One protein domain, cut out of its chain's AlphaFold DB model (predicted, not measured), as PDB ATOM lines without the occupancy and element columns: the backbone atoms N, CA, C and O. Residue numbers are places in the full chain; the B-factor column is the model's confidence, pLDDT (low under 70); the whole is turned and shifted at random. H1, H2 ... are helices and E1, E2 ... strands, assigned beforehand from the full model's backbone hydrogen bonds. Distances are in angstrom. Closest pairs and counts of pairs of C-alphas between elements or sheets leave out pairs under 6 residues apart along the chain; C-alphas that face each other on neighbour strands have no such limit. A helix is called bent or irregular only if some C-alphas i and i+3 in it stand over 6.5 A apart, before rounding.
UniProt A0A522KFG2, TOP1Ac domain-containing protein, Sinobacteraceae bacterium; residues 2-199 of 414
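AT A GLANCE: This is residues 2 to 199 of the 414 residues of the protein "TOP1Ac domain-containing protein" of Sinobacteraceae bacterium (UniProt A0A522KFG2). This model is a head of helices at one end and a long, narrow arm at the other, a twisted sheet of three antiparallel strands in the order E1, E2, E3. In the head, H5 runs through the middle, H1 and H2 pack on its earlier part, H6 packs on its later part, and the hairpin of H3 and H4 lies at its side; residues 89 to 123, with no named element, wind round this head. The last stretch, residues 188 to 199, runs back along the arm, and the arm makes much of the length. The printed part has 198 residues, with seven named helices and three named strands in the order E1, H1, H2, H3, H4, H5, E2, E3, H6, H7, a mixed class of helices and strands. It is only just loose, close to compact, with a radius of gyration of the C-alphas of 20.2 A, and its elongated outline spans 68 by 36 by 35 A.

HOW THE PARTS SIT: Start at E1, residues 3 to 11, an edge strand. Beside it you find the inner strand E2, residues 145 to 156, antiparallel at 159 degrees; N 7 and O 149 are within hydrogen-bond range at 2.9 A, and N 11 and O 145 at 2.8 A. E2 forms a hairpin with the other edge strand, E3, residues 159 to 170, antiparallel at 163 degrees, with N 150 and O 165 at 2.9 A. Go on to H1, residues 19 to 30, and H2, residues 34 to 46: they touch at a steep tilt of 66 degrees, opposite ways, closest at the C-alphas of Gln 23 and Ala 34, 5.3 A apart. The hub is H5, residues 124 to 141. With its residues 128 to 133 alone it touches H1, closest at the C-alphas of Cys 26 and Val 129, 6.9 A. It is about perpendicular to H2, at 73 degrees, and touches it, closest at the C-alphas of Ser 40 and Glu 126, 5.1 A. H3, residues 63 to 77, forms a helical hairpin with H4, residues 81 to 88; their closest C-alphas, those of Ala 77 and His 84, are 3.9 A apart. H4 and H5 only just touch, with 3 pairs of C-alphas within 8 A, the closest those of Val 87 and Val 138 at 6.6 A. H6, residues 174 to 177, touches H5, closest at the C-alphas of Arg 135 and Ile 177, 5.8 A. H7, residues 184 to 187, touches no helix and only grazes the sheet, with its residues 186 to 187. Every O i to N i+4 pair is within hydrogen-bond range in H1, H2 and H4; in H3 it is 6 of 11 and in H5 12 of 14, while H6 and H7 are too short for such a pair.

IN THESE COORDINATES: Find C-alpha 3 at (36.033, -19.776, 166.388); from there E1 runs 24.1 A to C-alpha 11. H1 covers 15.8 A, H2 18.2 A and H3 22.2 A; H3 is irregular, with C-alphas 67 and 70 at 7.1 A. After the short H4, look for C-alpha 124 at (3.502, 19.586, 174.015), where H5 begins its 26.6 A. E2 measures 34.6 A and E3 35.3 A. The short H6 and H7 follow, and H7 ends at C-alpha 187, (24.255, -2.553, 172.816).

THE WHOLE: The two C-alphas farthest apart, those of Gln 47 and Glu 157, are 68.5 A apart, while those of Thr 2 and Asp 199 are 8.6 A apart. The printed part has no cut. The long links are H2 to H3, with 16 residues, and H4 to H5, with 35. The mean pLDDT of the printed part is 93.0, and residues 179 to 189 are under 70.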
ATOM      1  N   THR A   2      37.797 -22.210 169.335       90.00
ATOM      2  CA  THR A   2      37.291 -22.949 168.162       90.00
ATOM      3  C   THR A   2      36.831 -22.033 167.033       90.00
ATOM      4  O   THR A   2      36.945 -22.421 165.875       90.00
ATOM      5  N   LEU A   3      36.386 -20.815 167.355       92.31
ATOM      6  CA  LEU A   3      36.033 -19.776 166.388       92.31
ATOM      7  C   LEU A   3      36.357 -18.395 166.965       92.31
ATOM      8  O   LEU A   3      36.067 -18.130 168.131       92.31
ATOM      9  N   ALA A   4      36.902 -17.515 166.132       93.50
ATOM     10  CA  ALA A   4      36.933 -16.079 166.373       93.50
ATOM     11  C   ALA A   4      36.719 -15.389 165.023       93.50
ATOM     12  O   ALA A   4      37.565 -15.483 164.135       93.50
ATOM     13  N   GLU A   5      35.553 -14.776 164.843       93.94
ATOM     14  CA  GLU A   5      35.151 -14.173 163.574       93.94
ATOM     15  C   GLU A   5      34.550 -12.793 163.819       93.94
ATOM     16  O   GLU A   5      33.640 -12.647 164.635       93.94
ATOM     17  N   THR A   6      35.022 -11.799 163.070       94.06
ATOM     18  CA  THR A   6      34.451 -10.451 163.050       94.06
ATOM     19  C   THR A   6      33.851 -10.182 161.680       94.06
ATOM     20  O   THR A   6      34.528 -10.319 160.662       94.06
ATOM     21  N   LYS A   7      32.573  -9.796 161.651       94.69
ATOM     22  CA  LYS A   7      31.871  -9.379 160.432       94.69
ATOM     23  C   LYS A   7      31.320  -7.975 160.591       94.69
ATOM     24  O   LYS A   7      30.621  -7.698 161.564       94.69
ATOM     25  N   ARG A   8      31.559  -7.136 159.583       95.69
ATOM     26  CA  ARG A   8      30.860  -5.863 159.419       95.69
ATOM     27  C   ARG A   8      29.406  -6.144 159.040       95.69
ATOM     28  O   ARG A   8      29.150  -6.776 158.015       95.69
ATOM     29  N   LEU A   9      28.467  -5.699 159.866       95.50
ATOM     30  CA  LEU A   9      27.033  -5.746 159.591       95.50
ATOM     31  C   LEU A   9      26.494  -4.328 159.407       95.50
ATOM     32  O   LEU A   9      27.038  -3.374 159.959       95.50
ATOM     33  N   SER A  10      25.428  -4.208 158.617       96.00
ATOM     34  CA  SER A  10      24.795  -2.937 158.277       96.00
ATOM     35  C   SER A  10      23.297  -2.996 158.578       96.00
ATOM     36  O   SER A  10      22.599  -3.917 158.150       96.00
ATOM     37  N   GLU A  11      22.812  -2.007 159.317       95.12
ATOM     38  CA  GLU A  11      21.416  -1.803 159.681       95.12
ATOM     39  C   GLU A  11      20.870  -0.565 158.956       95.12
ATOM     40  O   GLU A  11      21.231   0.570 159.301       95.12
ATOM     41  N   PRO A  12      19.987  -0.740 157.954       96.50
ATOM     42  CA  PRO A  12      19.415   0.387 157.228       96.50
ATOM     43  C   PRO A  12      18.530   1.234 158.149       96.50
ATOM     44  O   PRO A  12      18.010   0.716 159.146       96.50
ATOM     45  N   PRO A  13      18.283   2.512 157.803       96.62
ATOM     46  CA  PRO A  13      17.366   3.328 158.571       96.62
ATOM     47  C   PRO A  13      15.983   2.658 158.668       96.62
ATOM     48  O   PRO A  13      15.493   2.056 157.700       96.62
ATOM     49  N   PRO A  14      15.338   2.737 159.840       96.94
ATOM     50  CA  PRO A  14      13.958   2.315 160.009       96.94
ATOM     51  C   PRO A  14      13.063   3.154 159.102       96.94
ATOM     52  O   PRO A  14      13.296   4.349 158.927       96.94
ATOM     53  N   LEU A  15      12.036   2.523 158.540       98.44
ATOM     54  CA  LEU A  15      11.126   3.184 157.614       98.44
ATOM     55  C   LEU A  15      10.355   4.341 158.284       98.44
ATOM     56  O   LEU A  15      10.174   4.328 159.507       98.44
ATOM     57  N   PRO A  16       9.881   5.318 157.490       98.62
ATOM     58  CA  PRO A  16       8.861   6.282 157.889       98.62
ATOM     59  C   PRO A  16       7.656   5.634 158.584       98.62
ATOM     60  O   PRO A  16       7.379   4.446 158.416       98.62
ATOM     61  N   PHE A  17       6.951   6.421 159.392       98.50
ATOM     62  CA  PHE A  17       5.867   5.902 160.217       98.50
ATOM     63  C   PHE A  17       4.590   5.652 159.413       98.50
ATOM     64  O   PHE A  17       4.180   6.482 158.609       98.50
ATOM     65  N   ASP A  18       3.933   4.545 159.718       97.56
ATOM     66  CA  ASP A  18       2.484   4.403 159.649       97.56
ATOM     67  C   ASP A  18       1.856   4.849 160.987       97.56
ATOM     68  O   ASP A  18       2.567   5.175 161.950       97.56
ATOM     69  N   LEU A  19       0.525   4.854 161.092       97.50
ATOM     70  CA  LEU A  19      -0.140   5.296 162.323       97.50
ATOM     71  C   LEU A  19       0.170   4.387 163.521       97.50
ATOM     72  O   LEU A  19       0.528   4.880 164.592       97.50
ATOM     73  N   SER A  20       0.075   3.067 163.351       95.88
ATOM     74  CA  SER A  20       0.354   2.104 164.420       95.88
ATOM     75  C   SER A  20       1.788   2.199 164.943       95.88
ATOM     76  O   SER A  20       1.996   2.169 166.158       95.88
ATOM     77  N   GLY A  21       2.781   2.356 164.061       96.69
ATOM     78  CA  GLY A  21       4.177   2.540 164.454       96.69
ATOM     79  C   GLY A  21       4.403   3.854 165.202       96.69
ATOM     80  O   GLY A  21       5.140   3.879 166.192       96.69
ATOM     81  N   LEU A  22       3.728   4.932 164.790       98.12
ATOM     82  CA  LEU A  22       3.763   6.211 165.498       98.12
ATOM     83  C   LEU A  22       3.130   6.099 166.894       98.12
ATOM     84  O   LEU A  22       3.740   6.509 167.880       98.12
ATOM     85  N   GLN A  23       1.950   5.482 167.004       97.81
ATOM     86  CA  GLN A  23       1.268   5.224 168.280       97.81
ATOM     87  C   GLN A  23       2.110   4.360 169.219       97.81
ATOM     88  O   GLN A  23       2.190   4.637 170.419       97.81
ATOM     89  N   GLN A  24       2.771   3.330 168.685       96.00
ATOM     90  CA  GLN A  24       3.669   2.485 169.459       96.00
ATOM     91  C   GLN A  24       4.829   3.299 170.042       96.00
ATOM     92  O   GLN A  24       5.118   3.179 171.235       96.00
ATOM     93  N   GLU A  25       5.467   4.143 169.232       96.00
ATOM     94  CA  GLU A  25       6.621   4.925 169.672       96.00
ATOM     95  C   GLU A  25       6.229   6.049 170.645       96.00
ATOM     96  O   GLU A  25       6.913   6.241 171.653       96.00
ATOM     97  N   CYS A  26       5.095   6.722 170.428       96.50
ATOM     98  CA  CYS A  26       4.541   7.705 171.365       96.50
ATOM     99  C   CYS A  26       4.180   7.072 172.716       96.50
ATOM    100  O   CYS A  26       4.513   7.612 173.775       96.50
ATOM    101  N   SER A  27       3.548   5.895 172.700       95.12
ATOM    102  CA  SER A  27       3.230   5.149 173.921       95.12
ATOM    103  C   SER A  27       4.501   4.742 174.670       95.12
ATOM    104  O   SER A  27       4.573   4.894 175.888       95.12
ATOM    105  N   ARG A  28       5.530   4.281 173.948       92.19
ATOM    106  CA  ARG A  28       6.807   3.853 174.531       92.19
ATOM    107  C   ARG A  28       7.594   5.017 175.139       92.19
ATOM    108  O   ARG A  28       8.019   4.909 176.285       92.19
ATOM    109  N   ARG A  29       7.797   6.110 174.391       91.81
ATOM    110  CA  ARG A  29       8.629   7.245 174.835       91.81
ATOM    111  C   ARG A  29       7.928   8.150 175.838       91.81
ATOM    112  O   ARG A  29       8.576   8.677 176.734       91.81
ATOM    113  N   PHE A  30       6.625   8.360 175.669       93.06
ATOM    114  CA  PHE A  30       5.904   9.434 176.355       93.06
ATOM    115  C   PHE A  30       4.715   8.933 177.182       93.06
ATOM    116  O   PHE A  30       4.067   9.721 177.866       93.06
ATOM    117  N   GLY A  31       4.389   7.637 177.121       93.25
ATOM    118  CA  GLY A  31       3.181   7.108 177.755       93.25
ATOM    119  C   GLY A  31       1.896   7.717 177.184       93.25
ATOM    120  O   GLY A  31       0.889   7.770 177.894       93.25
ATOM    121  N   MET A  32       1.934   8.223 175.948       95.19
ATOM    122  CA  MET A  32       0.770   8.798 175.271       95.19
ATOM    123  C   MET A  32      -0.236   7.708 174.896       95.19
ATOM    124  O   MET A  32       0.148   6.576 174.574       95.19
ATOM    125  N   GLY A  33      -1.521   8.058 174.953       94.94
ATOM    126  CA  GLY A  33      -2.601   7.187 174.485       94.94
ATOM    127  C   GLY A  33      -2.603   7.052 172.960       94.94
ATOM    128  O   GLY A  33      -2.106   7.925 172.240       94.94
ATOM    129  N   ALA A  34      -3.185   5.970 172.442       95.94
ATOM    130  CA  ALA A  34      -3.305   5.758 170.999       95.94
ATOM    131  C   ALA A  34      -4.199   6.828 170.345       95.94
ATOM    132  O   ALA A  34      -3.848   7.360 169.288       95.94
ATOM    133  N   GLN A  35      -5.314   7.186 170.997       96.75
ATOM    134  CA  GLN A  35      -6.228   8.228 170.518       96.75
ATOM    135  C   GLN A  35      -5.593   9.619 170.612       96.75
ATOM    136  O   GLN A  35      -5.584  10.344 169.628       96.75
ATOM    137  N   GLU A  36      -4.947   9.940 171.735       97.44
ATOM    138  CA  GLU A  36      -4.200  11.195 171.921       97.44
ATOM    139  C   GLU A  36      -3.118  11.399 170.843       97.44
ATOM    140  O   GLU A  36      -2.928  12.505 170.329       97.44
ATOM    141  N   THR A  37      -2.425  10.321 170.457       97.94
ATOM    142  CA  THR A  37      -1.445  10.351 169.362       97.94
ATOM    143  C   THR A  37      -2.113  10.623 168.014       97.94
ATOM    144  O   THR A  37      -1.614  11.446 167.247       97.94
ATOM    145  N   LEU A  38      -3.238   9.959 167.725       98.00
ATOM    146  CA  LEU A  38      -4.000  10.169 166.492       98.00
ATOM    147  C   LEU A  38      -4.547  11.598 166.409       98.00
ATOM    148  O   LEU A  38      -4.400  12.232 165.371       98.00
ATOM    149  N   ASP A  39      -5.112  12.128 167.489       98.25
ATOM    150  CA  ASP A  39      -5.654  13.489 167.530       98.25
ATOM    151  C   ASP A  39      -4.543  14.525 167.306       98.25
ATOM    152  O   ASP A  39      -4.697  15.450 166.507       98.25
ATOM    153  N   SER A  40      -3.378  14.323 167.931       98.56
ATOM    154  CA  SER A  40      -2.194  15.164 167.714       98.56
ATOM    155  C   SER A  40      -1.719  15.101 166.256       98.56
ATOM    156  O   SER A  40      -1.470  16.137 165.641       98.56
ATOM    157  N   ALA A  41      -1.639  13.904 165.666       98.50
ATOM    158  CA  ALA A  41      -1.263  13.727 164.264       98.50
ATOM    159  C   ALA A  41      -2.301  14.334 163.297       98.50
ATOM    160  O   ALA A  41      -1.929  14.929 162.286       98.50
ATOM    161  N   GLN A  42      -3.594  14.252 163.624       98.31
ATOM    162  CA  GLN A  42      -4.669  14.878 162.854       98.31
ATOM    163  C   GLN A  42      -4.541  16.403 162.879       98.31
ATOM    164  O   GLN A  42      -4.632  17.032 161.829       98.31
ATOM    165  N   ARG A  43      -4.243  17.008 164.039       98.44
ATOM    166  CA  ARG A  43      -3.974  18.452 164.133       98.44
ATOM    167  C   ARG A  43      -2.741  18.861 163.330       98.44
ATOM    168  O   ARG A  43      -2.780  19.879 162.641       98.44
ATOM    169  N   LEU A  44      -1.665  18.073 163.377       98.69
ATOM    170  CA  LEU A  44      -0.468  18.317 162.562       98.69
ATOM    171  C   LEU A  44      -0.788  18.306 161.059       98.69
ATOM    172  O   LEU A  44      -0.301  19.166 160.329       98.69
ATOM    173  N   TYR A  45      -1.649  17.394 160.611       98.62
ATOM    174  CA  TYR A  45      -2.084  17.294 159.218       98.62
ATOM    175  C   TYR A  45      -3.070  18.399 158.802       98.62
ATOM    176  O   TYR A  45      -2.890  19.035 157.766       98.62
ATOM    177  N   GLU A  46      -4.121  18.651 159.582       98.12
ATOM    178  CA  GLU A  46      -5.230  19.516 159.166       98.12
ATOM    179  C   GLU A  46      -5.019  20.983 159.516       98.12
ATOM    180  O   GLU A  46      -5.273  21.839 158.667       98.12
ATOM    181  N   GLN A  47      -4.562  21.264 160.737       97.50
ATOM    182  CA  GLN A  47      -4.400  22.622 161.254       97.50
ATOM    183  C   GLN A  47      -3.025  23.176 160.881       97.50
ATOM    184  O   GLN A  47      -2.934  24.230 160.258       97.50
ATOM    185  N   TRP A  48      -1.960  22.455 161.230       97.69
ATOM    186  CA  TRP A  48      -0.591  22.927 161.006       97.69
ATOM    187  C   TRP A  48      -0.100  22.703 159.577       97.69
ATOM    188  O   TRP A  48       0.883  23.318 159.172       97.69
ATOM    189  N   LYS A  49      -0.744  21.792 158.832       98.25
ATOM    190  CA  LYS A  49      -0.269  21.293 157.529       98.25
ATOM    191  C   LYS A  49       1.180  20.785 157.577       98.25
ATOM    192  O   LYS A  49       1.848  20.744 156.550       98.25
ATOM    193  N   ALA A  50       1.664  20.409 158.761       98.44
ATOM    194  CA  ALA A  50       3.053  20.072 159.054       98.44
ATOM    195  C   ALA A  50       3.426  18.665 158.585       98.44
ATOM    196  O   ALA A  50       4.597  18.382 158.352       98.44
ATOM    197  N   THR A  51       2.442  17.772 158.489       98.75
ATOM    198  CA  THR A  51       2.637  16.365 158.130       98.75
ATOM    199  C   THR A  51       1.653  15.931 157.058       98.75
ATOM    200  O   THR A  51       0.646  16.593 156.820       98.75
ATOM    201  N   THR A  52       1.932  14.799 156.425       98.69
ATOM    202  CA  THR A  52       1.029  14.138 155.476       98.69
ATOM    203  C   THR A  52      -0.085  13.369 156.201       98.69
ATOM    204  O   THR A  52      -0.145  13.359 157.435       98.69
ATOM    205  N   TYR A  53      -1.006  12.771 155.437       98.25
ATOM    206  CA  TYR A  53      -2.200  12.105 155.964       98.25
ATOM    207  C   TYR A  53      -1.857  11.046 157.037       98.25
ATOM    208  O   TYR A  53      -1.135  10.093 156.740       98.25
ATOM    209  N   PRO A  54      -2.382  11.166 158.275       97.56
ATOM    210  CA  PRO A  54      -1.877  10.392 159.406       97.56
ATOM    211  C   PRO A  54      -2.552   9.030 159.588       97.56
ATOM    212  O   PRO A  54      -2.116   8.270 160.441       97.56
ATOM    213  N   ARG A  55      -3.612   8.693 158.841       96.19
ATOM    214  CA  ARG A  55      -4.347   7.414 158.984       96.19
ATOM    215  C   ARG A  55      -3.934   6.404 157.914       96.19
ATOM    216  O   ARG A  55      -4.770   5.758 157.291       96.19
ATOM    217  N   THR A  56      -2.632   6.318 157.691       95.56
ATOM    218  CA  THR A  56      -1.995   5.419 156.726       95.56
ATOM    219  C   THR A  56      -1.455   4.172 157.423       95.56
ATOM    220  O   THR A  56      -0.979   4.249 158.559       95.56
ATOM    221  N   ASP A  57      -1.526   3.030 156.741       93.62
ATOM    222  CA  ASP A  57      -0.900   1.760 157.134       93.62
ATOM    223  C   ASP A  57       0.454   1.526 156.443       93.62
ATOM    224  O   ASP A  57       1.161   0.554 156.731       93.62
ATOM    225  N   CYS A  58       0.823   2.432 155.538       95.81
ATOM    226  CA  CYS A  58       2.011   2.345 154.716       95.81
ATOM    227  C   CYS A  58       3.211   3.001 155.405       95.81
ATOM    228  O   CYS A  58       3.117   4.086 155.971       95.81
ATOM    229  N   THR A  59       4.371   2.356 155.301       97.56
ATOM    230  CA  THR A  59       5.665   2.872 155.782       97.56
ATOM    231  C   THR A  59       6.607   3.254 154.631       97.56
ATOM    232  O   THR A  59       7.786   3.513 154.854       97.56
ATOM    233  N   TYR A  60       6.118   3.235 153.391       98.62
ATOM    234  CA  TYR A  60       6.867   3.572 152.179       98.62
ATOM    235  C   TYR A  60       6.365   4.880 151.582       98.62
ATOM    236  O   TYR A  60       5.325   5.411 151.973       98.62
ATOM    237  N   LEU A  61       7.140   5.412 150.650       98.62
ATOM    238  CA  LEU A  61       6.919   6.697 150.024       98.62
ATOM    239  C   LEU A  61       7.076   6.595 148.499       98.62
ATOM    240  O   LEU A  61       7.890   5.786 148.042       98.62
ATOM    241  N   PRO A  62       6.311   7.378 147.717       98.25
ATOM    242  CA  PRO A  62       6.390   7.330 146.266       98.25
ATOM    243  C   PRO A  62       7.759   7.780 145.770       98.25
ATOM    244  O   PRO A  62       8.355   8.715 146.311       98.25
ATOM    245  N   GLU A  63       8.249   7.150 144.711       98.31
ATOM    246  CA  GLU A  63       9.550   7.478 144.132       98.31
ATOM    247  C   GLU A  63       9.588   8.906 143.572       98.31
ATOM    248  O   GLU A  63      10.601   9.598 143.684       98.31
ATOM    249  N   SER A  64       8.458   9.370 143.035       96.56
ATOM    250  CA  SER A  64       8.284  10.715 142.479       96.56
ATOM    251  C   SER A  64       8.439  11.834 143.514       96.56
ATOM    252  O   SER A  64       8.931  12.910 143.173       96.56
ATOM    253  N   GLN A  65       8.110  11.582 144.787       96.81
ATOM    254  CA  GLN A  65       8.241  12.571 145.867       96.81
ATOM    255  C   GLN A  65       9.699  12.828 146.271       96.81
ATOM    256  O   GLN A  65       9.978  13.789 146.990       96.81
ATOM    257  N   PHE A  66      10.660  12.021 145.808       98.25
ATOM    258  CA  PHE A  66      12.069  12.238 146.140       98.25
ATOM    259  C   PHE A  66      12.573  13.612 145.668       98.25
ATOM    260  O   PHE A  66      13.383  14.234 146.355       98.25
ATOM    261  N   ALA A  67      12.049  14.130 144.551       97.00
ATOM    262  CA  ALA A  67      12.393  15.456 144.034       97.00
ATOM    263  C   ALA A  67      11.995  16.606 144.982       97.00
ATOM    264  O   ALA A  67      12.618  17.666 144.968       97.00
ATOM    265  N   GLU A  68      10.996  16.395 145.843       96.31
ATOM    266  CA  GLU A  68      10.506  17.389 146.809       96.31
ATOM    267  C   GLU A  68      11.288  17.359 148.132       96.31
ATOM    268  O   GLU A  68      11.154  18.264 148.963       96.31
ATOM    269  N   SER A  69      12.138  16.346 148.336       97.81
ATOM    270  CA  SER A  69      12.854  16.126 149.597       97.81
ATOM    271  C   SER A  69      13.697  17.320 150.036       97.81
ATOM    272  O   SER A  69      13.724  17.635 151.222       97.81
ATOM    273  N   ALA A  70      14.315  18.043 149.098       97.56
ATOM    274  CA  ALA A  70      15.090  19.243 149.402       97.56
ATOM    275  C   ALA A  70      14.231  20.337 150.064       97.56
ATOM    276  O   ALA A  70      14.656  20.956 151.042       97.56
ATOM    277  N   ALA A  71      13.004  20.549 149.578       98.31
ATOM    278  CA  ALA A  71      12.082  21.532 150.146       98.31
ATOM    279  C   ALA A  71      11.575  21.096 151.529       98.31
ATOM    280  O   ALA A  71      11.515  21.910 152.452       98.31
ATOM    281  N   VAL A  72      11.268  19.806 151.694       98.56
ATOM    282  CA  VAL A  72      10.851  19.237 152.985       98.56
ATOM    283  C   VAL A  72      11.983  19.324 154.015       98.56
ATOM    284  O   VAL A  72      11.765  19.792 155.131       98.56
ATOM    285  N   LEU A  73      13.213  18.948 153.648       98.56
ATOM    286  CA  LEU A  73      14.394  19.067 154.510       98.56
ATOM    287  C   LEU A  73      14.653  20.523 154.913       98.56
ATOM    288  O   LEU A  73      14.931  20.782 156.082       98.56
ATOM    289  N   ALA A  74      14.502  21.476 153.990       98.25
ATOM    290  CA  ALA A  74      14.637  22.897 154.297       98.25
ATOM    291  C   ALA A  74      13.570  23.387 155.296       98.25
ATOM    292  O   ALA A  74      13.898  24.113 156.235       98.25
ATOM    293  N   ALA A  75      12.310  22.966 155.140       98.19
ATOM    294  CA  ALA A  75      11.240  23.293 156.085       98.19
ATOM    295  C   ALA A  75      11.496  22.687 157.477       98.19
ATOM    296  O   ALA A  75      11.333  23.365 158.493       98.19
ATOM    297  N   VAL A  76      11.975  21.440 157.530       98.12
ATOM    298  CA  VAL A  76      12.368  20.768 158.777       98.12
ATOM    299  C   VAL A  76      13.553  21.477 159.440       98.12
ATOM    300  O   VAL A  76      13.506  21.729 160.644       98.12
ATOM    301  N   ALA A  77      14.583  21.852 158.682       97.75
ATOM    302  CA  ALA A  77      15.741  22.582 159.196       97.75
ATOM    303  C   ALA A  77      15.366  23.961 159.753       97.75
ATOM    304  O   ALA A  77      15.960  24.414 160.725       97.75
ATOM    305  N   ALA A  78      14.371  24.625 159.160       97.00
ATOM    306  CA  ALA A  78      13.869  25.911 159.632       97.00
ATOM    307  C   ALA A  78      12.960  25.802 160.872       97.00
ATOM    308  O   ALA A  78      12.623  26.828 161.458       97.00
ATOM    309  N   SER A  79      12.544  24.591 161.263       96.00
ATOM    310  CA  SER A  79      11.579  24.403 162.352       96.00
ATOM    311  C   SER A  79      12.169  24.667 163.742       96.00
ATOM    312  O   SER A  79      11.490  25.267 164.572       96.00
ATOM    313  N   ASP A  80      13.418  24.253 163.997       94.94
ATOM    314  CA  ASP A  80      14.183  24.586 165.206       94.94
ATOM    315  C   ASP A  80      15.700  24.312 165.042       94.94
ATOM    316  O   ASP A  80      16.104  23.636 164.088       94.94
ATOM    317  N   PRO A  81      16.557  24.799 165.969       95.56
ATOM    318  CA  PRO A  81      18.011  24.638 165.875       95.56
ATOM    319  C   PRO A  81      18.515  23.190 165.906       95.56
ATOM    320  O   PRO A  81      19.542  22.891 165.298       95.56
ATOM    321  N   VAL A  82      17.817  22.280 166.592       95.38
ATOM    322  CA  VAL A  82      18.237  20.873 166.684       95.38
ATOM    323  C   VAL A  82      18.051  20.201 165.329       95.38
ATOM    324  O   VAL A  82      18.955  19.530 164.831       95.38
ATOM    325  N   MET A  83      16.902  20.417 164.691       96.88
ATOM    326  CA  MET A  83      16.658  19.893 163.350       96.88
ATOM    327  C   MET A  83      17.523  20.569 162.292       96.88
ATOM    328  O   MET A  83      17.934  19.892 161.354       96.88
ATOM    329  N   HIS A  84      17.855  21.853 162.453       97.62
ATOM    330  CA  HIS A  84      18.814  22.534 161.585       97.62
ATOM    331  C   HIS A  84      20.158  21.791 161.533       97.62
ATOM    332  O   HIS A  84      20.649  21.470 160.452       97.62
ATOM    333  N   GLN A  85      20.716  21.452 162.699       97.75
ATOM    334  CA  GLN A  85      21.977  20.714 162.796       97.75
ATOM    335  C   GLN A  85      21.870  19.311 162.185       97.75
ATOM    336  O   GLN A  85      22.726  18.913 161.396       97.75
ATOM    337  N   LEU A  86      20.798  18.576 162.498       97.75
ATOM    338  CA  LEU A  86      20.594  17.220 161.981       97.75
ATOM    339  C   LEU A  86      20.394  17.195 160.461       97.75
ATOM    340  O   LEU A  86      20.886  16.288 159.796       97.75
ATOM    341  N   VAL A  87      19.699  18.173 159.882       98.19
ATOM    342  CA  VAL A  87      19.564  18.267 158.421       98.19
ATOM    343  C   VAL A  87      20.887  18.678 157.774       98.19
ATOM    344  O   VAL A  87      21.225  18.143 156.724       98.19
ATOM    345  N   GLY A  88      21.674  19.553 158.409       97.88
ATOM    346  CA  GLY A  88      22.990  19.963 157.903       97.88
ATOM    347  C   GLY A  88      24.009  18.823 157.782       97.88
ATOM    348  O   GLY A  88      24.944  18.922 156.994       97.88
ATOM    349  N   MET A  89      23.817  17.730 158.526       97.25
ATOM    350  CA  MET A  89      24.631  16.509 158.441       97.25
ATOM    351  C   MET A  89      24.028  15.422 157.531       97.25
ATOM    352  O   MET A  89      24.637  14.366 157.354       97.25
ATOM    353  N   ALA A  90      22.830  15.642 156.983       97.69
ATOM    354  CA  ALA A  90      22.183  14.707 156.070       97.69
ATOM    355  C   ALA A  90      22.806  14.770 154.666       97.69
ATOM    356  O   ALA A  90      23.349  15.793 154.259       97.69
ATOM    357  N   ASP A  91      22.663  13.689 153.900       97.88
ATOM    358  CA  ASP A  91      23.011  13.617 152.480       97.88
ATOM    359  C   ASP A  91      21.716  13.667 151.642       97.88
ATOM    360  O   ASP A  91      21.026  12.648 151.535       97.88
ATOM    361  N   PRO A  92      21.346  14.821 151.050       95.62
ATOM    362  CA  PRO A  92      20.089  14.962 150.310       95.62
ATOM    363  C   PRO A  92      20.015  14.095 149.047       95.62
ATOM    364  O   PRO A  92      18.922  13.821 148.562       95.62
ATOM    365  N   ALA A  93      21.158  13.645 148.513       96.75
ATOM    366  CA  ALA A  93      21.197  12.743 147.363       96.75
ATOM    367  C   ALA A  93      20.935  11.281 147.761       96.75
ATOM    368  O   ALA A  93      20.719  10.423 146.900       96.75
ATOM    369  N   ARG A  94      20.933  10.971 149.064       97.19
ATOM    370  CA  ARG A  94      20.728   9.615 149.557       97.19
ATOM    371  C   ARG A  94      19.277   9.175 149.421       97.19
ATOM    372  O   ARG A  94      18.352   9.750 149.987       97.19
ATOM    373  N   ARG A  95      19.114   8.045 148.743       96.31
ATOM    374  CA  ARG A  95      17.846   7.355 148.512       96.31
ATOM    375  C   ARG A  95      17.805   6.088 149.375       96.31
ATOM    376  O   ARG A  95      18.434   5.090 149.031       96.31
ATOM    377  N   SER A  96      17.109   6.119 150.514       97.44
ATOM    378  CA  SER A  96      16.881   4.903 151.313       97.44
ATOM    379  C   SER A  96      15.859   3.977 150.639       97.44
ATOM    380  O   SER A  96      15.190   4.344 149.673       97.44
ATOM    381  N   ARG A  97      15.674   2.781 151.209       97.75
ATOM    382  CA  ARG A  97      14.636   1.824 150.787       97.75
ATOM    383  C   ARG A  97      13.192   2.298 151.018       97.75
ATOM    384  O   ARG A  97      12.274   1.542 150.730       97.75
ATOM    385  N   ALA A  98      12.983   3.472 151.617       98.31
ATOM    386  CA  ALA A  98      11.646   4.009 151.848       98.31
ATOM    387  C   ALA A  98      10.944   4.420 150.544       98.31
ATOM    388  O   ALA A  98       9.721   4.389 150.500       98.31
ATOM    389  N   TRP A  99      11.702   4.772 149.503       98.44
ATOM    390  CA  TRP A  99      11.187   5.212 148.206       98.44
ATOM    391  C   TRP A  99      10.942   4.013 147.275       98.44
ATOM    392  O   TRP A  99      11.868   3.597 146.577       98.44
ATOM    393  N   ASP A 100       9.734   3.444 147.284       98.44
ATOM    394  CA  ASP A 100       9.376   2.255 146.488       98.44
ATOM    395  C   ASP A 100       7.876   2.257 146.146       98.44
ATOM    396  O   ASP A 100       7.038   1.931 146.995       98.44
ATOM    397  N   ASP A 101       7.537   2.575 144.893       97.94
ATOM    398  CA  ASP A 101       6.144   2.678 144.422       97.94
ATOM    399  C   ASP A 101       5.386   1.347 144.546       97.94
ATOM    400  O   ASP A 101       4.180   1.322 144.782       97.94
ATOM    401  N   ARG A 102       6.091   0.211 144.467       97.38
ATOM    402  CA  ARG A 102       5.486  -1.132 144.535       97.38
ATOM    403  C   ARG A 102       5.006  -1.489 145.940       97.38
ATOM    404  O   ARG A 102       4.365  -2.523 146.128       97.38
ATOM    405  N   LYS A 103       5.402  -0.706 146.945       96.25
ATOM    406  CA  LYS A 103       5.053  -0.905 148.356       96.25
ATOM    407  C   LYS A 103       4.004   0.085 148.854       96.25
ATOM    408  O   LYS A 103       3.629   0.006 150.022       96.25
ATOM    409  N   ILE A 104       3.543   0.986 147.990       95.06
ATOM    410  CA  ILE A 104       2.498   1.956 148.303       95.06
ATOM    411  C   ILE A 104       1.132   1.268 148.312       95.06
ATOM    412  O   ILE A 104       0.835   0.441 147.451       95.06
ATOM    413  N   THR A 105       0.319   1.592 149.320       87.81
ATOM    414  CA  THR A 105      -1.081   1.159 149.428       87.81
ATOM    415  C   THR A 105      -1.990   2.282 148.910       87.81
ATOM    416  O   THR A 105      -1.630   2.992 147.974       87.81
ATOM    417  N   ALA A 106      -3.170   2.495 149.499       89.50
ATOM    418  CA  ALA A 106      -4.000   3.659 149.175       89.50
ATOM    419  C   ALA A 106      -3.322   4.992 149.552       89.50
ATOM    420  O   ALA A 106      -3.614   6.039 148.972       89.50
ATOM    421  N   HIS A 107      -2.416   4.953 150.531       95.31
ATOM    422  CA  HIS A 107      -1.682   6.106 151.032       95.31
ATOM    423  C   HIS A 107      -0.196   5.762 151.189       95.31
ATOM    424  O   HIS A 107       0.214   4.603 151.149       95.31
ATOM    425  N   HIS A 108       0.627   6.788 151.379       98.06
ATOM    426  CA  HIS A 108       2.038   6.636 151.719       98.06
ATOM    427  C   HIS A 108       2.274   6.955 153.199       98.06
ATOM    428  O   HIS A 108       1.339   7.305 153.918       98.06
ATOM    429  N   ALA A 109       3.512   6.827 153.664       98.56
ATOM    430  CA  ALA A 109       3.868   7.045 155.060       98.56
ATOM    431  C   ALA A 109       3.679   8.487 155.551       98.56
ATOM    432  O   ALA A 109       3.661   9.447 154.771       98.56
ATOM    433  N   ILE A 110       3.597   8.626 156.876       98.81
ATOM    434  CA  ILE A 110       3.507   9.898 157.591       98.81
ATOM    435  C   ILE A 110       4.890  10.559 157.600       98.81
ATOM    436  O   ILE A 110       5.832  10.060 158.224       98.81
ATOM    437  N   ILE A 111       5.003  11.695 156.915       98.81
ATOM    438  CA  ILE A 111       6.233  12.486 156.774       98.81
ATOM    439  C   ILE A 111       5.942  13.971 157.002       98.81
ATOM    440  O   ILE A 111       4.778  14.373 156.911       98.81
ATOM    441  N   PRO A 112       6.956  14.798 157.317       98.75
ATOM    442  CA  PRO A 112       6.785  16.244 157.295       98.75
ATOM    443  C   PRO A 112       6.492  16.747 155.872       98.75
ATOM    444  O   PRO A 112       6.845  16.099 154.887       98.75
ATOM    445  N   THR A 113       5.859  17.911 155.770       98.62
ATOM    446  CA  THR A 113       5.648  18.629 154.504       98.62
ATOM    447  C   THR A 113       6.669  19.761 154.349       98.62
ATOM    448  O   THR A 113       7.463  20.039 155.248       98.62
ATOM    449  N   ALA A 114       6.630  20.468 153.217       98.00
ATOM    450  CA  ALA A 114       7.397  21.697 153.018       98.00
ATOM    451  C   ALA A 114       6.779  22.934 153.717       98.00
ATOM    452  O   ALA A 114       7.243  24.058 153.508       98.00
ATOM    453  N   ALA A 115       5.724  22.764 154.526       96.00
ATOM    454  CA  ALA A 115       5.103  23.867 155.250       96.00
ATOM    455  C   ALA A 115       6.055  24.426 156.316       96.00
ATOM    456  O   ALA A 115       6.644  23.690 157.110       96.00
ATOM    457  N   ARG A 116       6.179  25.756 156.371       92.00
ATOM    458  CA  ARG A 116       6.897  26.428 157.458       92.00
ATOM    459  C   ARG A 116       6.004  26.475 158.688       92.00
ATOM    460  O   ARG A 116       4.916  27.041 158.634       92.00
ATOM    461  N   VAL A 117       6.480  25.896 159.784       93.44
ATOM    462  CA  VAL A 117       5.719  25.770 161.030       93.44
ATOM    463  C   VAL A 117       6.506  26.313 162.211       93.44
ATOM    464  O   VAL A 117       7.716  26.117 162.307       93.44
ATOM    465  N   GLN A 118       5.806  26.973 163.130       91.38
ATOM    466  CA  GLN A 118       6.373  27.460 164.384       91.38
ATOM    467  C   GLN A 118       6.135  26.417 165.480       91.38
ATOM    468  O   GLN A 118       5.106  26.418 166.147       91.38
ATOM    469  N   VAL A 119       7.091  25.505 165.682       93.69
ATOM    470  CA  VAL A 119       6.940  24.380 166.635       93.69
ATOM    471  C   VAL A 119       6.687  24.830 168.079       93.69
ATOM    472  O   VAL A 119       6.115  24.091 168.881       93.69
ATOM    473  N   GLN A 120       7.073  26.059 168.420       92.38
ATOM    474  CA  GLN A 120       6.851  26.641 169.743       92.38
ATOM    475  C   GLN A 120       5.369  26.940 170.017       92.38
ATOM    476  O   GLN A 120       4.949  26.905 171.170       92.38
ATOM    477  N   GLU A 121       4.565  27.161 168.974       95.19
ATOM    478  CA  GLU A 121       3.123  27.418 169.088       95.19
ATOM    479  C   GLU A 121       2.289  26.125 169.195       95.19
ATOM    480  O   GLU A 121       1.121  26.163 169.581       95.19
ATOM    481  N   MET A 122       2.877  24.967 168.876       97.00
ATOM    482  CA  MET A 122       2.224  23.659 169.010       97.00
ATOM    483  C   MET A 122       1.964  23.301 170.483       97.00
ATOM    484  O   MET A 122       2.598  23.824 171.402       97.00
ATOM    485  N   SER A 123       1.055  22.363 170.746       97.94
ATOM    486  CA  SER A 123       0.971  21.761 172.084       97.94
ATOM    487  C   SER A 123       2.198  20.878 172.379       97.94
ATOM    488  O   SER A 123       2.965  20.514 171.486       97.94
ATOM    489  N   GLU A 124       2.411  20.501 173.644       97.38
ATOM    490  CA  GLU A 124       3.502  19.586 174.015       97.38
ATOM    491  C   GLU A 124       3.366  18.214 173.335       97.38
ATOM    492  O   GLU A 124       4.360  17.646 172.878       97.38
ATOM    493  N   THR A 125       2.141  17.694 173.228       97.69
ATOM    494  CA  THR A 125       1.860  16.416 172.562       97.69
ATOM    495  C   THR A 125       2.071  16.513 171.053       97.69
ATOM    496  O   THR A 125       2.718  15.638 170.481       97.69
ATOM    497  N   GLU A 126       1.634  17.603 170.412       98.50
ATOM    498  CA  GLU A 126       1.916  17.869 168.993       98.50
ATOM    499  C   GLU A 126       3.413  17.963 168.716       98.50
ATOM    500  O   GLU A 126       3.895  17.303 167.797       98.50
ATOM    501  N   ARG A 127       4.169  18.710 169.534       98.00
ATOM    502  CA  ARG A 127       5.631  18.803 169.396       98.00
ATOM    503  C   ARG A 127       6.297  17.436 169.471       98.00
ATOM    504  O   ARG A 127       7.154  17.133 168.647       98.00
ATOM    505  N   ARG A 128       5.906  16.606 170.441       97.81
ATOM    506  CA  ARG A 128       6.444  15.247 170.615       97.81
ATOM    507  C   ARG A 128       6.175  14.360 169.405       97.81
ATOM    508  O   ARG A 128       7.081  13.677 168.932       97.81
ATOM    509  N   VAL A 129       4.942  14.376 168.900       98.62
ATOM    510  CA  VAL A 129       4.543  13.591 167.725       98.62
ATOM    511  C   VAL A 129       5.278  14.081 166.477       98.62
ATOM    512  O   VAL A 129       5.845  13.273 165.739       98.62
ATOM    513  N   TYR A 130       5.334  15.396 166.267       98.62
ATOM    514  CA  TYR A 130       6.029  15.983 165.127       98.62
ATOM    515  C   TYR A 130       7.535  15.703 165.164       98.62
ATOM    516  O   TYR A 130       8.115  15.379 164.127       98.62
ATOM    517  N   ASP A 131       8.159  15.740 166.349       98.06
ATOM    518  CA  ASP A 131       9.578  15.422 166.521       98.06
ATOM    519  C   ASP A 131       9.924  13.990 166.106       98.06
ATOM    520  O   ASP A 131      10.913  13.763 165.404       98.06
ATOM    521  N   LEU A 132       9.065  13.026 166.441       98.31
ATOM    522  CA  LEU A 132       9.224  11.655 165.965       98.31
ATOM    523  C   LEU A 132       9.138  11.574 164.437       98.31
ATOM    524  O   LEU A 132      10.008  10.966 163.809       98.31
ATOM    525  N   ILE A 133       8.120  12.197 163.839       98.75
ATOM    526  CA  ILE A 133       7.873  12.155 162.389       98.75
ATOM    527  C   ILE A 133       9.051  12.765 161.616       98.75
ATOM    528  O   ILE A 133       9.607  12.121 160.722       98.75
ATOM    529  N   ARG A 134       9.498  13.969 161.992       98.19
ATOM    530  CA  ARG A 134      10.601  14.660 161.306       98.19
ATOM    531  C   ARG A 134      11.938  13.932 161.458       98.19
ATOM    532  O   ARG A 134      12.653  13.787 160.472       98.19
ATOM    533  N   ARG A 135      12.261  13.397 162.644       98.44
ATOM    534  CA  ARG A 135      13.495  12.613 162.852       98.44
ATOM    535  C   ARG A 135      13.487  11.333 162.027       98.44
ATOM    536  O   ARG A 135      14.504  10.985 161.433       98.44
ATOM    537  N   ARG A 136      12.341  10.647 161.946       98.19
ATOM    538  CA  ARG A 136      12.206   9.437 161.125       98.19
ATOM    539  C   ARG A 136      12.387   9.732 159.636       98.19
ATOM    540  O   ARG A 136      12.995   8.922 158.941       98.19
ATOM    541  N   TYR A 137      11.903  10.878 159.162       98.69
ATOM    542  CA  TYR A 137      12.122  11.328 157.789       98.69
ATOM    543  C   TYR A 137      13.588  11.691 157.519       98.69
ATOM    544  O   TYR A 137      14.182  11.161 156.587       98.69
ATOM    545  N   VAL A 138      14.208  12.516 158.369       98.62
ATOM    546  CA  VAL A 138      15.620  12.923 158.215       98.62
ATOM    547  C   VAL A 138      16.561  11.715 158.236       98.62
ATOM    548  O   VAL A 138      17.505  11.658 157.453       98.62
ATOM    549  N   ALA A 139      16.263  10.693 159.041       98.31
ATOM    550  CA  ALA A 139      17.016   9.439 159.066       98.31
ATOM    551  C   ALA A 139      17.091   8.718 157.702       98.31
ATOM    552  O   ALA A 139      18.019   7.940 157.488       98.31
ATOM    553  N   GLN A 140      16.168   8.976 156.765       98.62
ATOM    554  CA  GLN A 140      16.217   8.392 155.414       98.62
ATOM    555  C   GLN A 140      17.363   8.952 154.557       98.62
ATOM    556  O   GLN A 140      17.745   8.330 153.566       98.62
ATOM    557  N   PHE A 141      17.935  10.085 154.961       98.62
ATOM    558  CA  PHE A 141      19.036  10.773 154.284       98.62
ATOM    559  C   PHE A 141      20.383  10.545 154.988       98.62
ATOM    560  O   PHE A 141      21.384  11.179 154.666       98.62
ATOM    561  N   TYR A 142      20.426   9.619 155.950       98.38
ATOM    562  CA  TYR A 142      21.638   9.210 156.655       98.38
ATOM    563  C   TYR A 142      22.118   7.838 156.181       98.38
ATOM    564  O   TYR A 142      21.338   7.004 155.712       98.38
ATOM    565  N   ALA A 143      23.420   7.587 156.325       97.31
ATOM    566  CA  ALA A 143      23.983   6.261 156.105       97.31
ATOM    567  C   ALA A 143      23.362   5.218 157.054       97.31
ATOM    568  O   ALA A 143      22.849   5.541 158.134       97.31
ATOM    569  N   ALA A 144      23.430   3.951 156.648       96.94
ATOM    570  CA  ALA A 144      23.104   2.836 157.526       96.94
ATOM    571  C   ALA A 144      23.980   2.873 158.789       96.94
ATOM    572  O   ALA A 144      25.109   3.365 158.762       96.94
ATOM    573  N   HIS A 145      23.450   2.359 159.895       96.00
ATOM    574  CA  HIS A 145      24.270   2.095 161.068       96.00
ATOM    575  C   HIS A 145      25.115   0.855 160.783       96.00
ATOM    576  O   HIS A 145      24.571  -0.181 160.413       96.00
ATOM    577  N   GLU A 146      26.429   0.947 160.938       95.62
ATOM    578  CA  GLU A 146      27.319  -0.190 160.740       95.62
ATOM    579  C   GLU A 146      28.069  -0.519 162.018       95.62
ATOM    580  O   GLU A 146      28.537   0.375 162.726       95.62
ATOM    581  N   PHE A 147      28.236  -1.810 162.283       92.94
ATOM    582  CA  PHE A 147      28.976  -2.297 163.437       92.94
ATOM    583  C   PHE A 147      29.742  -3.570 163.103       92.94
ATOM    584  O   PHE A 147      29.317  -4.397 162.292       92.94
ATOM    585  N   ASP A 148      30.882  -3.731 163.761       93.44
ATOM    586  CA  ASP A 148      31.648  -4.964 163.741       93.44
ATOM    587  C   ASP A 148      31.082  -5.918 164.787       93.44
ATOM    588  O   ASP A 148      31.150  -5.667 165.991       93.44
ATOM    589  N   ARG A 149      30.495  -7.023 164.322       92.75
ATOM    590  CA  ARG A 149      30.009  -8.108 165.171       92.75
ATOM    591  C   ARG A 149      31.087  -9.174 165.285       92.75
ATOM    592  O   ARG A 149      31.359  -9.879 164.313       92.75
ATOM    593  N   THR A 150      31.633  -9.334 166.482       93.56
ATOM    594  CA  THR A 150      32.616 -10.376 166.799       93.56
ATOM    595  C   THR A 150      31.921 -11.538 167.494       93.56
ATOM    596  O   THR A 150      31.259 -11.338 168.508       93.56
ATOM    597  N   ARG A 151      32.059 -12.757 166.969       93.81
ATOM    598  CA  ARG A 151      31.608 -14.001 167.607       93.81
ATOM    599  C   ARG A 151      32.827 -14.821 168.002       93.81
ATOM    600  O   ARG A 151      33.649 -15.153 167.149       93.81
ATOM    601  N   ILE A 152      32.911 -15.162 169.281       94.44
ATOM    602  CA  ILE A 152      33.947 -16.038 169.829       94.44
ATOM    603  C   ILE A 152      33.281 -17.320 170.311       94.44
ATOM    604  O   ILE A 152      32.279 -17.265 171.024       94.44
ATOM    605  N   GLU A 153      33.854 -18.464 169.946       94.69
ATOM    606  CA  GLU A 153      33.471 -19.771 170.479       94.69
ATOM    607  C   GLU A 153      34.672 -20.468 171.106       94.69
ATOM    608  O   GLU A 153      35.779 -20.513 170.551       94.69
ATOM    609  N   LEU A 154      34.434 -21.023 172.286       93.31
ATOM    610  CA  LEU A 154      35.429 -21.670 173.120       93.31
ATOM    611  C   LEU A 154      34.984 -23.097 173.422       93.31
ATOM    612  O   LEU A 154      33.800 -23.359 173.629       93.31
ATOM    613  N   LEU A 155      35.961 -23.996 173.488       92.31
ATOM    614  CA  LEU A 155      35.802 -25.334 174.039       92.31
ATOM    615  C   LEU A 155      36.596 -25.378 175.344       92.31
ATOM    616  O   LEU A 155      37.815 -25.200 175.310       92.31
ATOM    617  N   ILE A 156      35.915 -25.562 176.471       90.75
ATOM    618  CA  ILE A 156      36.523 -25.609 177.807       90.75
ATOM    619  C   ILE A 156      36.028 -26.885 178.481       90.75
ATOM    620  O   ILE A 156      34.824 -27.046 178.634       90.75
ATOM    621  N   GLU A 157      36.933 -27.806 178.829       90.12
ATOM    622  CA  GLU A 157      36.583 -29.103 179.448       90.12
ATOM    623  C   GLU A 157      35.478 -29.879 178.692       90.12
ATOM    624  O   GLU A 157      34.614 -30.517 179.283       90.12
ATOM    625  N   GLY A 158      35.473 -29.798 177.354       90.25
ATOM    626  CA  GLY A 158      34.466 -30.445 176.497       90.25
ATOM    627  C   GLY A 158      33.174 -29.644 176.283       90.25
ATOM    628  O   GLY A 158      32.416 -29.965 175.367       90.25
ATOM    629  N   GLU A 159      32.959 -28.561 177.031       92.44
ATOM    630  CA  GLU A 159      31.782 -27.699 176.915       92.44
ATOM    631  C   GLU A 159      31.983 -26.558 175.915       92.44
ATOM    632  O   GLU A 159      33.044 -25.928 175.851       92.44
ATOM    633  N   ARG A 160      30.938 -26.271 175.129       93.69
ATOM    634  CA  ARG A 160      30.936 -25.191 174.132       93.69
ATOM    635  C   ARG A 160      30.346 -23.916 174.715       93.69
ATOM    636  O   ARG A 160      29.150 -23.840 174.986       93.69
ATOM    637  N   LEU A 161      31.178 -22.888 174.819       93.00
ATOM    638  CA  LEU A 161      30.782 -21.547 175.233       93.00
ATOM    639  C   LEU A 161      30.871 -20.599 174.042       93.00
ATOM    640  O   LEU A 161      31.735 -20.753 173.180       93.00
ATOM    641  N   HIS A 162      29.997 -19.597 174.003       93.19
ATOM    642  CA  HIS A 162      30.077 -18.545 173.002       93.19
ATOM    643  C   HIS A 162      29.798 -17.181 173.617       93.19
ATOM    644  O   HIS A 162      29.059 -17.061 174.592       93.19
ATOM    645  N   THR A 163      30.373 -16.154 173.008       92.25
ATOM    646  CA  THR A 163      30.059 -14.760 173.304       92.25
ATOM    647  C   THR A 163      30.022 -13.955 172.011       92.25
ATOM    648  O   THR A 163      30.617 -14.340 170.996       92.25
ATOM    649  N   VAL A 164      29.274 -12.858 172.034       91.88
ATOM    650  CA  VAL A 164      29.131 -11.936 170.912       91.88
ATOM    651  C   VAL A 164      29.409 -10.529 171.416       91.88
ATOM    652  O   VAL A 164      28.840 -10.114 172.414       91.88
ATOM    653  N   GLY A 165      30.267  -9.807 170.707       91.06
ATOM    654  CA  GLY A 165      30.573  -8.400 170.933       91.06
ATOM    655  C   GLY A 165      30.134  -7.582 169.736       91.06
ATOM    656  O   GLY A 165      30.098  -8.098 168.610       91.06
ATOM    657  N   ARG A 166      29.810  -6.312 169.965       90.06
ATOM    658  CA  ARG A 166      29.509  -5.360 168.895       90.06
ATOM    659  C   ARG A 166      30.292  -4.080 169.127       90.06
ATOM    660  O   ARG A 166      30.297  -3.556 170.231       90.06
ATOM    661  N   VAL A 167      30.929  -3.573 168.077       89.88
ATOM    662  CA  VAL A 167      31.609  -2.274 168.107       89.88
ATOM    663  C   VAL A 167      31.023  -1.398 167.002       89.88
ATOM    664  O   VAL A 167      31.127  -1.775 165.829       89.88
ATOM    665  N   PRO A 168      30.385  -0.259 167.335       90.50
ATOM    666  CA  PRO A 168      29.915   0.697 166.341       90.50
ATOM    667  C   PRO A 168      31.066   1.159 165.451       90.50
ATOM    668  O   PRO A 168      32.114   1.573 165.938       90.50
ATOM    669  N   ALA A 169      30.856   1.116 164.142       92.94
ATOM    670  CA  ALA A 169      31.825   1.592 163.168       92.94
ATOM    671  C   ALA A 169      31.310   2.798 162.377       92.94
ATOM    672  O   ALA A 169      32.077   3.699 162.049       92.94
ATOM    673  N   VAL A 170      30.002   2.842 162.114       94.50
ATOM    674  CA  VAL A 170      29.303   4.010 161.569       94.50
ATOM    675  C   VAL A 170      28.037   4.212 162.388       94.50
ATOM    676  O   VAL A 170      27.152   3.363 162.374       94.50
ATOM    677  N   ILE A 171      27.914   5.339 163.093       93.44
ATOM    678  CA  ILE A 171      26.695   5.647 163.866       93.44
ATOM    679  C   ILE A 171      25.484   5.748 162.922       93.44
ATOM    680  O   ILE A 171      24.433   5.166 163.190       93.44
ATOM    681  N   GLY A 172      25.649   6.436 161.786       95.88
ATOM    682  CA  GLY A 172      24.626   6.547 160.748       95.88
ATOM    683  C   GLY A 172      23.335   7.183 161.264       95.88
ATOM    684  O   GLY A 172      23.354   8.105 162.082       95.88
ATOM    685  N   TRP A 173      22.194   6.675 160.801       96.44
ATOM    686  CA  TRP A 173      20.861   7.177 161.152       96.44
ATOM    687  C   TRP A 173      20.547   7.187 162.659       96.44
ATOM    688  O   TRP A 173      19.662   7.937 163.087       96.44
ATOM    689  N   ARG A 174      21.255   6.396 163.484       94.25
ATOM    690  CA  ARG A 174      21.055   6.378 164.945       94.25
ATOM    691  C   ARG A 174      21.340   7.742 165.583       94.25
ATOM    692  O   ARG A 174      20.660   8.100 166.542       94.25
ATOM    693  N   ALA A 175      22.223   8.551 164.987       94.12
ATOM    694  CA  ALA A 175      22.498   9.924 165.426       94.12
ATOM    695  C   ALA A 175      21.251  10.832 165.400       94.12
ATOM    696  O   ALA A 175      21.156  11.785 166.169       94.12
ATOM    697  N   VAL A 176      20.272  10.531 164.538       95.25
ATOM    698  CA  VAL A 176      19.054  11.340 164.362       95.25
ATOM    699  C   VAL A 176      17.940  10.906 165.312       95.25
ATOM    700  O   VAL A 176      17.227  11.737 165.878       95.25
ATOM    701  N   ILE A 177      17.753   9.595 165.467       91.88
ATOM    702  CA  ILE A 177      16.613   9.016 166.197       91.88
ATOM    703  C   ILE A 177      16.902   8.874 167.700       91.88
ATOM    704  O   ILE A 177      15.957   8.856 168.504       91.88
ATOM    705  N   GLY A 178      18.189   8.829 168.057       77.69
ATOM    706  CA  GLY A 178      18.675   8.523 169.396       77.69
ATOM    707  C   GLY A 178      18.582   7.031 169.718       77.69
ATOM    708  O   GLY A 178      17.876   6.270 169.049       77.69
ATOM    709  N   GLU A 179      19.296   6.623 170.762       63.47
ATOM    710  CA  GLU A 179      19.279   5.253 171.272       63.47
ATOM    711  C   GLU A 179      17.888   4.881 171.806       63.47
ATOM    712  O   GLU A 179      17.161   5.687 172.404       63.47
ATOM    713  N   ARG A 180      17.480   3.631 171.575       60.31
ATOM    714  CA  ARG A 180      16.289   3.073 172.217       60.31
ATOM    715  C   ARG A 180      16.728   2.589 173.593       60.31
ATOM    716  O   ARG A 180      17.400   1.579 173.687       60.31
ATOM    717  N   SER A 181      16.272   3.258 174.651       44.44
ATOM    718  CA  SER A 181      16.552   2.893 176.055       44.44
ATOM    719  C   SER A 181      16.221   1.441 176.447       44.44
ATOM    720  O   SER A 181      16.598   1.007 177.523       44.44
ATOM    721  N   ASP A 182      15.471   0.700 175.623       44.69
ATOM    722  CA  ASP A 182      15.118  -0.706 175.864       44.69
ATOM    723  C   ASP A 182      15.933  -1.690 174.987       44.69
ATOM    724  O   ASP A 182      15.838  -2.900 175.184       44.69
ATOM    725  N   ASP A 183      16.738  -1.198 174.031       45.72
ATOM    726  CA  ASP A 183      17.675  -2.009 173.226       45.72
ATOM    727  C   ASP A 183      19.019  -2.231 173.961       45.72
ATOM    728  O   ASP A 183      19.952  -2.804 173.395       45.72
ATOM    729  N   GLU A 184      19.092  -1.884 175.255       39.47
ATOM    730  CA  GLU A 184      20.240  -2.123 176.149       39.47
ATOM    731  C   GLU A 184      20.769  -3.568 176.084       39.47
ATOM    732  O   GLU A 184      21.943  -3.805 176.347       39.47
ATOM    733  N   SER A 185      19.935  -4.547 175.715       47.91
ATOM    734  CA  SER A 185      20.355  -5.950 175.584       47.91
ATOM    735  C   SER A 185      21.251  -6.253 174.372       47.91
ATOM    736  O   SER A 185      22.017  -7.212 174.429       47.91
ATOM    737  N   GLU A 186      21.187  -5.464 173.293       47.78
ATOM    738  CA  GLU A 186      22.049  -5.655 172.114       47.78
ATOM    739  C   GLU A 186      23.267  -4.718 172.098       47.78
ATOM    740  O   GLU A 186      24.284  -5.067 171.498       47.78
ATOM    741  N   GLU A 187      23.181  -3.559 172.760       48.56
ATOM    742  CA  GLU A 187      24.255  -2.553 172.816       48.56
ATOM    743  C   GLU A 187      25.188  -2.708 174.028       48.56
ATOM    744  O   GLU A 187      26.354  -2.340 173.928       48.56
ATOM    745  N   ASN A 188      24.765  -3.359 175.122       50.94
ATOM    746  CA  ASN A 188      25.680  -3.752 176.213       50.94
ATOM    747  C   ASN A 188      26.544  -4.980 175.873       50.94
ATOM    748  O   ASN A 188      27.135  -5.606 176.759       50.94
ATOM    749  N   LEU A 189      26.626  -5.364 174.597       63.66
ATOM    750  CA  LEU A 189      27.580  -6.371 174.161       63.66
ATOM    751  C   LEU A 189      28.970  -5.743 174.168       63.66
ATOM    752  O   LEU A 189      29.345  -5.042 173.232       63.66
ATOM    753  N   ALA A 190      29.706  -6.008 175.248       72.19
ATOM    754  CA  ALA A 190      31.050  -5.505 175.472       72.19
ATOM    755  C   ALA A 190      31.944  -5.663 174.234       72.19
ATOM    756  O   ALA A 190      31.863  -6.657 173.499       72.19
ATOM    757  N   GLU A 191      32.838  -4.693 174.040       83.69
ATOM    758  CA  GLU A 191      33.941  -4.855 173.106       83.69
ATOM    759  C   GLU A 191      34.731  -6.108 173.499       83.69
ATOM    760  O   GLU A 191      35.216  -6.249 174.623       83.69
ATOM    761  N   LEU A 192      34.806  -7.055 172.566       88.75
ATOM    762  CA  LEU A 192      35.546  -8.289 172.768       88.75
ATOM    763  C   LEU A 192      36.998  -8.105 172.318       88.75
ATOM    764  O   LEU A 192      37.250  -7.416 171.325       88.75
ATOM    765  N   PRO A 193      37.958  -8.763 172.989       86.81
ATOM    766  CA  PRO A 193      39.351  -8.723 172.576       86.81
ATOM    767  C   PRO A 193      39.521  -9.277 171.159       86.81
ATOM    768  O   PRO A 193      38.826 -10.203 170.730       86.81
ATOM    769  N   ARG A 194      40.501  -8.729 170.435       86.06
ATOM    770  CA  ARG A 194      40.886  -9.232 169.115       86.06
ATOM    771  C   ARG A 194      41.589 -10.571 169.278       86.06
ATOM    772  O   ARG A 194      42.696 -10.631 169.801       86.06
ATOM    773  N   LEU A 195      40.931 -11.617 168.808       88.06
ATOM    774  CA  LEU A 195      41.371 -12.996 168.917       88.06
ATOM    775  C   LEU A 195      41.313 -13.683 167.551       88.06
ATOM    776  O   LEU A 195      40.542 -13.283 166.677       88.06
ATOM    777  N   LYS A 196      42.111 -14.733 167.370       90.31
ATOM    778  CA  LYS A 196      42.118 -15.589 166.183       90.31
ATOM    779  C   LYS A 196      41.749 -17.018 166.550       90.31
ATOM    780  O   LYS A 196      41.970 -17.493 167.664       90.31
ATOM    781  N   GLN A 197      41.189 -17.736 165.582       91.88
ATOM    782  CA  GLN A 197      40.990 -19.171 165.734       91.88
ATOM    783  C   GLN A 197      42.330 -19.844 166.070       91.88
ATOM    784  O   GLN A 197      43.347 -19.557 165.446       91.88
ATOM    785  N   GLY A 198      42.315 -20.737 167.060       90.31
ATOM    786  CA  GLY A 198      43.520 -21.411 167.539       90.31
ATOM    787  C   GLY A 198      44.253 -20.699 168.678       90.31
ATOM    788  O   GLY A 198      45.052 -21.362 169.335       90.31
ATOM    789  N   ASP A 199      43.947 -19.433 168.998       91.25
ATOM    790  CA  ASP A 199      44.599 -18.781 170.140       91.25
ATOM    791  C   ASP A 199      44.311 -19.549 171.441       91.25
ATOM    792  O   ASP A 199      43.191 -20.031 171.707       91.25
TER     793      ASP A 199